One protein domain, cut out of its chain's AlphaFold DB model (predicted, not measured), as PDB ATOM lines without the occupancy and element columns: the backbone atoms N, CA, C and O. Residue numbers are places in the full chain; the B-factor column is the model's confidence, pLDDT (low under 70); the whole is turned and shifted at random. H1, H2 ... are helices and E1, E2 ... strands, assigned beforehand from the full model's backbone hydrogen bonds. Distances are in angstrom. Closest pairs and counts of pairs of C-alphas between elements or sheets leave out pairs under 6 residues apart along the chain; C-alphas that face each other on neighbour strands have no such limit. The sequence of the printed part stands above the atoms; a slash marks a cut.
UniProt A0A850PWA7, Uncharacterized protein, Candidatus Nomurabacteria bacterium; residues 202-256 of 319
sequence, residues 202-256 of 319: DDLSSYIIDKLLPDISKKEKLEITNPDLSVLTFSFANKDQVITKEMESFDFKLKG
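Overview. This is residues 202 to 256 of the 319 residues of an uncharacterized protein of Candidatus Nomurabacteria bacterium (UniProt A0A850PWA7). The domain is in two loosely joined parts: helix H1 with the short H2 beyond it toward one end, and a narrow hairpin of strands E1 and E2 toward the other. A link of 11 residues joins the two parts, and the hairpin's own long loop sticks out at residues 243 to 249. The printed part has 55 residues with two named helices and two named strands, in the order H1, H2, E1, E2; the two-stranded sheet E1 - E2 is antiparallel. The class is mixed, helices and strands, with 23 residues in named elements, under half. The whole is loose, with a radius of gyration of the C-alphas of 13.9 A, and elongated, spanning 39 by 23 by 17 A.

Arrangement. H1, residues 202 to 212, and H2, residues 218 to 221, are close but not clearly touching; their closest C-alphas, those of Ile 209 and Lys 221, are 7.7 A apart. Every O i to N i+4 pair in H1 is within hydrogen-bond range, while H2 is too short for such a pair. E1, residues 233 to 236, and E2, residues 252 to 255, form a hairpin, antiparallel at 157 degrees. N 233 and O 255 are within hydrogen-bond range at 2.8 A, as are N 235 and O 253 at 2.9 A. H1 is apart from both strands, and H2 is apart from E2.

Along the chain. H1 begins at C-alpha 202 (44.746, 4.714, 23.559) and is 15.3 A long; H2 is 5.1 A long. E1 is 10.5 A long from C-alpha 233 (28.063, 5.843, 19.491), and E2 is 10.2 A long, ending at C-alpha 255 (28.678, 2.394, 15.817).

Size, cuts and confidence. The two C-alphas farthest apart, those of Lys 219 and Asp 240, are 40.0 A apart. The links H2 to E1 and E1 to E2 are long, and H1 to H2 is tight. The printed part has no cut, and no printed residue is under 70 in pLDDT.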
ATOM      1  N   ASP A 202      43.672   5.421  24.267       92.38
ATOM      2  CA  ASP A 202      44.746   4.714  23.559       92.38
ATOM      3  C   ASP A 202      44.446   3.220  23.424       92.38
ATOM      4  O   ASP A 202      44.545   2.664  22.333       92.38
ATOM      5  N   ASP A 203      44.003   2.582  24.510       93.88
ATOM      6  CA  ASP A 203      43.659   1.160  24.514       93.88
ATOM      7  C   ASP A 203      42.473   0.890  23.565       93.88
ATOM      8  O   ASP A 203      42.505  -0.055  22.772       93.88
ATOM      9  N   LEU A 204      41.448   1.754  23.590       94.56
ATOM     10  CA  LEU A 204      40.276   1.632  22.723       94.56
ATOM     11  C   LEU A 204      40.619   1.871  21.247       94.56
ATOM     12  O   LEU A 204      40.207   1.093  20.390       94.56
ATOM     13  N   SER A 205      41.383   2.922  20.948       93.56
ATOM     14  CA  SER A 205      41.858   3.220  19.594       93.56
ATOM     15  C   SER A 205      42.706   2.075  19.052       93.56
ATOM     16  O   SER A 205      42.445   1.598  17.949       93.56
ATOM     17  N   SER A 206      43.660   1.594  19.849       91.81
ATOM     18  CA  SER A 206      44.522   0.466  19.512       91.81
ATOM     19  C   SER A 206      43.698  -0.769  19.150       91.81
ATOM     20  O   SER A 206      43.961  -1.381  18.117       91.81
ATOM     21  N   TYR A 207      42.685  -1.099  19.956       92.88
ATOM     22  CA  TYR A 207      41.807  -2.242  19.716       92.88
ATOM     23  C   TYR A 207      40.935  -2.079  18.462       92.88
ATOM     24  O   TYR A 207      40.753  -3.030  17.703       92.88
ATOM     25  N   ILE A 208      40.395  -0.879  18.218       93.38
ATOM     26  CA  ILE A 208      39.602  -0.600  17.011       93.38
ATOM     27  C   ILE A 208      40.466  -0.753  15.757       93.38
ATOM     28  O   ILE A 208      40.022  -1.386  14.802       93.38
ATOM     29  N   ILE A 209      41.689  -0.216  15.769       92.69
ATOM     30  CA  ILE A 209      42.624  -0.320  14.643       92.69
ATOM     31  C   ILE A 209      42.949  -1.789  14.355       92.69
ATOM     32  O   ILE A 209      42.764  -2.217  13.220       92.69
ATOM     33  N   ASP A 210      43.316  -2.577  15.373       92.06
ATOM     34  CA  ASP A 210      43.619  -4.012  15.201       92.06
ATOM     35  C   ASP A 210      42.432  -4.790  14.620       92.06
ATOM     36  O   ASP A 210      42.599  -5.743  13.863       92.06
ATOM     37  N   LYS A 211      41.206  -4.387  14.968       91.94
ATOM     38  CA  LYS A 211      39.988  -5.039  14.485       91.94
ATOM     39  C   LYS A 211      39.631  -4.657  13.046       91.94
ATOM     40  O   LYS A 211      39.071  -5.484  12.330       91.94
ATOM     41  N   LEU A 212      39.877  -3.410  12.647       90.81
ATOM     42  CA  LEU A 212      39.581  -2.917  11.297       90.81
ATOM     43  C   LEU A 212      40.671  -3.298  10.289       90.81
ATOM     44  O   LEU A 212      40.363  -3.505   9.119       90.81
ATOM     45  N   LEU A 213      41.918  -3.384  10.748       91.50
ATOM     46  CA  LEU A 213      43.111  -3.619   9.943       91.50
ATOM     47  C   LEU A 213      43.934  -4.764  10.570       91.50
ATOM     48  O   LEU A 213      44.972  -4.511  11.174       91.50
ATOM     49  N   PRO A 214      43.484  -6.026  10.468       90.88
ATOM     50  CA  PRO A 214      44.123  -7.149  11.165       90.88
ATOM     51  C   PRO A 214      45.513  -7.517  10.625       90.88
ATOM     52  O   PRO A 214      46.288  -8.156  11.335       90.88
ATOM     53  N   ASP A 215      45.827  -7.123   9.389       90.25
ATOM     54  CA  ASP A 215      47.036  -7.551   8.677       90.25
ATOM     55  C   ASP A 215      48.201  -6.552   8.779       90.25
ATOM     56  O   ASP A 215      49.281  -6.818   8.249       90.25
ATOM     57  N   ILE A 216      48.010  -5.409   9.451       90.25
ATOM     58  CA  ILE A 216      49.053  -4.380   9.551       90.25
ATOM     59  C   ILE A 216      50.093  -4.743  10.612       90.25
ATOM     60  O   ILE A 216      49.794  -5.303  11.672       90.25
ATOM     61  N   SER A 217      51.346  -4.382  10.358       89.44
ATOM     62  CA  SER A 217      52.428  -4.583  11.311       89.44
ATOM     63  C   SER A 217      52.342  -3.609  12.496       89.44
ATOM     64  O   SER A 217      51.735  -2.539  12.437       89.44
ATOM     65  N   LYS A 218      53.036  -3.929  13.602       87.38
ATOM     66  CA  LYS A 218      53.171  -2.999  14.744       87.38
ATOM     67  C   LYS A 218      53.761  -1.649  14.340       87.38
ATOM     68  O   LYS A 218      53.528  -0.664  15.027       87.38
ATOM     69  N   LYS A 219      54.568  -1.627  13.281       86.69
ATOM     70  CA  LYS A 219      55.240  -0.431  12.793       86.69
ATOM     71  C   LYS A 219      54.280   0.456  12.008       86.69
ATOM     72  O   LYS A 219      54.162   1.624  12.341       86.69
ATOM     73  N   GLU A 220      53.548  -0.132  11.068       88.81
ATOM     74  CA  GLU A 220      52.457   0.518  10.327       88.81
ATOM     75  C   GLU A 220      51.395   1.088  11.268       88.81
ATOM     76  O   GLU A 220      50.941   2.214  11.110       88.81
ATOM     77  N   LYS A 221      51.059   0.361  12.338       89.06
ATOM     78  CA  LYS A 221      50.121   0.855  13.347       89.06
ATOM     79  C   LYS A 221      50.560   2.174  13.997       89.06
ATOM     80  O   LYS A 221      49.705   2.985  14.333       89.06
ATOM     81  N   LEU A 222      51.866   2.394  14.181       88.19
ATOM     82  CA  LEU A 222      52.398   3.641  14.748       88.19
ATOM     83  C   LEU A 222      52.305   4.825  13.778       88.19
ATOM     84  O   LEU A 222      52.453   5.969  14.204       88.19
ATOM     85  N   GLU A 223      52.081   4.562  12.493       89.62
ATOM     86  CA  GLU A 223      51.873   5.587  11.472       89.62
ATOM     87  C   GLU A 223      50.417   6.068  11.441       89.62
ATOM     88  O   GLU A 223      50.133   7.127  10.887       89.62
ATOM     89  N   ILE A 224      49.492   5.333  12.064       89.75
ATOM     90  CA  ILE A 224      48.093   5.738  12.186       89.75
ATOM     91  C   ILE A 224      47.952   6.705  13.362       89.75
ATOM     92  O   ILE A 224      48.256   6.391  14.514       89.75
ATOM     93  N   THR A 225      47.448   7.898  13.067       84.06
ATOM     94  CA  THR A 225      47.229   8.957  14.054       84.06
ATOM     95  C   THR A 225      46.001   8.645  14.913       84.06
ATOM     96  O   THR A 225      45.035   8.069  14.412       84.06
ATOM     97  N   ASN A 226      46.010   9.048  16.192       78.81
ATOM     98  CA  ASN A 226      44.897   8.842  17.128       78.81
ATOM     99  C   ASN A 226      43.557   9.310  16.522       78.81
ATOM    100  O   ASN A 226      43.331  10.519  16.414       78.81
ATOM    101  N   PRO A 227      42.653   8.385  16.160       88.44
ATOM    102  CA  PRO A 227      41.402   8.730  15.518       88.44
ATOM    103  C   PRO A 227      40.449   9.386  16.521       88.44
ATOM    104  O   PRO A 227      40.493   9.107  17.726       88.44
ATOM    105  N   ASP A 228      39.555  10.243  16.029       91.62
ATOM    106  CA  ASP A 228      38.558  10.887  16.880       91.62
ATOM    107  C   ASP A 228      37.485   9.882  17.317       91.62
ATOM    108  O   ASP A 228      36.502   9.631  16.628       91.62
ATOM    109  N   LEU A 229      37.667   9.309  18.505       94.56
ATOM    110  CA  LEU A 229      36.743   8.332  19.081       94.56
ATOM    111  C   LEU A 229      35.390   8.938  19.490       94.56
ATOM    112  O   LEU A 229      34.463   8.180  19.788       94.56
ATOM    113  N   SER A 230      35.257  10.269  19.532       92.19
ATOM    114  CA  SER A 230      34.017  10.937  19.950       92.19
ATOM    115  C   SER A 230      32.886  10.815  18.924       92.19
ATOM    116  O   SER A 230      31.718  10.901  19.296       92.19
ATOM    117  N   VAL A 231      33.215  10.513  17.662       94.44
ATOM    118  CA  VAL A 231      32.237  10.288  16.581       94.44
ATOM    119  C   VAL A 231      31.504   8.947  16.691       94.44
ATOM    120  O   VAL A 231      30.585   8.667  15.919       94.44
ATOM    121  N   LEU A 232      31.930   8.084  17.616       96.00
ATOM    122  CA  LEU A 232      31.359   6.759  17.811       96.00
ATOM    123  C   LEU A 232      30.235   6.792  18.846       96.00
ATOM    124  O   LEU A 232      30.351   7.374  19.921       96.00
ATOM    125  N   THR A 233      29.161   6.071  18.556       95.94
ATOM    126  CA  THR A 233      28.063   5.843  19.491       95.94
ATOM    127  C   THR A 233      28.268   4.522  20.212       95.94
ATOM    128  O   THR A 233      28.362   3.465  19.584       95.94
ATOM    129  N   PHE A 234      28.281   4.580  21.540       96.06
ATOM    130  CA  PHE A 234      28.355   3.417  22.417       96.06
ATOM    131  C   PHE A 234      26.971   2.850  22.738       96.06
ATOM    132  O   PHE A 234      25.987   3.582  22.875       96.06
ATOM    133  N   SER A 235      26.912   1.533  22.911       95.62
ATOM    134  CA  SER A 235      25.790   0.830  23.535       95.62
ATOM    135  C   SER A 235      26.282  -0.452  24.196       95.62
ATOM    136  O   SER A 235      27.144  -1.134  23.639       95.62
ATOM    137  N   PHE A 236      25.728  -0.813  25.350       94.62
ATOM    138  CA  PHE A 236      25.974  -2.131  25.929       94.62
ATOM    139  C   PHE A 236      25.382  -3.230  25.038       94.62
ATOM    140  O   PHE A 236      24.358  -3.034  24.376       94.62
ATOM    141  N   ALA A 237      26.029  -4.397  25.002       94.00
ATOM    142  CA  ALA A 237      25.483  -5.547  24.286       94.00
ATOM    143  C   ALA A 237      24.205  -6.064  24.970       94.00
ATOM    144  O   ALA A 237      23.233  -6.379  24.279       94.00
ATOM    145  N   ASN A 238      24.199  -6.080  26.309       90.75
ATOM    146  CA  ASN A 238      23.015  -6.285  27.138       90.75
ATOM    147  C   ASN A 238      22.379  -4.928  27.487       90.75
ATOM    148  O   ASN A 238      23.041  -4.071  28.067       90.75
ATOM    149  N   LYS A 239      21.098  -4.730  27.158       84.12
ATOM    150  CA  LYS A 239      20.380  -3.479  27.466       84.12
ATOM    151  C   LYS A 239      20.155  -3.274  28.963       84.12
ATOM    152  O   LYS A 239      20.092  -2.131  29.398       84.12
ATOM    153  N   ASP A 240      20.103  -4.364  29.720       85.31
ATOM    154  CA  ASP A 240      19.900  -4.356  31.169       85.31
ATOM    155  C   ASP A 240      21.240  -4.448  31.921       85.31
ATOM    156  O   ASP A 240      21.301  -4.925  33.055       85.31
ATOM    157  N   GLN A 241      22.349  -4.052  31.279       89.81
ATOM    158  CA  GLN A 241      23.662  -4.027  31.917       89.81
ATOM    159  C   GLN A 241      23.637  -3.100  33.135       89.81
ATOM    160  O   GLN A 241      23.308  -1.921  33.011       89.81
ATOM    161  N   VAL A 242      24.064  -3.641  34.279       89.81
ATOM    162  CA  VAL A 242      24.252  -2.905  35.531       89.81
ATOM    163  C   VAL A 242      25.744  -2.634  35.746       89.81
ATOM    164  O   VAL A 242      26.566  -3.545  35.636       89.81
ATOM    165  N   ILE A 243      26.104  -1.389  36.054       90.31
ATOM    166  CA  ILE A 243      27.468  -0.954  36.361       90.31
ATOM    167  C   ILE A 243      27.680  -1.028  37.876       90.31
ATOM    168  O   ILE A 243      27.055  -0.294  38.647       90.31
ATOM    169  N   THR A 244      28.609  -1.879  38.310       87.38
ATOM    170  CA  THR A 244      29.011  -2.012  39.720       87.38
ATOM    171  C   THR A 244      30.528  -1.927  39.849       87.38
ATOM    172  O   THR A 244      31.241  -2.226  38.894       87.38
ATOM    173  N   LYS A 245      31.043  -1.507  41.013       83.38
ATOM    174  CA  LYS A 245      32.494  -1.318  41.224       83.38
ATOM    175  C   LYS A 245      33.283  -2.627  41.110       83.38
ATOM    176  O   LYS A 245      34.475  -2.588  40.838       83.38
ATOM    177  N   GLU A 246      32.606  -3.753  41.293       84.94
ATOM    178  CA  GLU A 246      33.131  -5.116  41.222       84.94
ATOM    179  C   GLU A 246      33.153  -5.666  39.785       84.94
ATOM    180  O   GLU A 246      33.611  -6.783  39.561       84.94
ATOM    181  N   MET A 247      32.645  -4.917  38.800       86.81
ATOM    182  CA  MET A 247      32.614  -5.348  37.405       86.81
ATOM    183  C   MET A 247      34.028  -5.403  36.810       86.81
ATOM    184  O   MET A 247      34.691  -4.377  36.660       86.81
ATOM    185  N   GLU A 248      34.452  -6.599  36.400       86.69
ATOM    186  CA  GLU A 248      35.762  -6.828  35.773       86.69
ATOM    187  C   GLU A 248      35.725  -6.682  34.244       86.69
ATOM    188  O   GLU A 248      36.681  -6.201  33.634       86.69
ATOM    189  N   SER A 249      34.612  -7.062  33.612       89.44
ATOM    190  CA  SER A 249      34.438  -7.037  32.155       89.44
ATOM    191  C   SER A 249      32.982  -6.811  31.757       89.44
ATOM    192  O   SER A 249      32.072  -7.176  32.500       89.44
ATOM    193  N   PHE A 250      32.760  -6.268  30.561       91.94
ATOM    194  CA  PHE A 250      31.436  -6.105  29.959       91.94
ATOM    195  C   PHE A 250      31.542  -6.094  28.433       91.94
ATOM    196  O   PHE A 250      32.568  -5.704  27.871       91.94
ATOM    197  N   ASP A 251      30.443  -6.449  27.773       94.06
ATOM    198  CA  ASP A 251      30.339  -6.416  26.319       94.06
ATOM    199  C   ASP A 251      29.631  -5.149  25.842       94.06
ATOM    200  O   ASP A 251      28.599  -4.724  26.376       94.06
ATOM    201  N   PHE A 252      30.154  -4.559  24.772       95.56
ATOM    202  CA  PHE A 252      29.600  -3.349  24.181       95.56
ATOM    203  C   PHE A 252      29.743  -3.332  22.663       95.56
ATOM    204  O   PHE A 252      30.469  -4.118  22.050       95.56
ATOM    205  N   LYS A 253      29.015  -2.410  22.043       95.81
ATOM    206  CA  LYS A 253      29.030  -2.130  20.613       95.81
ATOM    207  C   LYS A 253      29.348  -0.659  20.405       95.81
ATOM    208  O   LYS A 253      28.798   0.203  21.091       95.81
ATOM    209  N   LEU A 254      30.192  -0.397  19.415       95.88
ATOM    210  CA  LEU A 254      30.446   0.935  18.886       95.88
ATOM    211  C   LEU A 254      29.886   1.014  17.469       95.88
ATOM    212  O   LEU A 254      30.049   0.079  16.683       95.88
ATOM    213  N   LYS A 255      29.221   2.121  17.149       95.56
ATOM    214  CA  LYS A 255      28.678   2.394  15.817       95.56
ATOM    215  C   LYS A 255      29.053   3.804  15.389       95.56
ATOM    216  O   LYS A 255      28.821   4.742  16.138       95.56
ATOM    217  N   GLY A 256      29.570   3.956  14.178       94.06
ATOM    218  CA  GLY A 256      29.925   5.250  13.602       94.06
ATOM    219  C   GLY A 256      30.878   5.081  12.426       94.06
ATOM    220  O   GLY A 256      31.224   3.953  12.071       94.06
TER     221      GLY A 256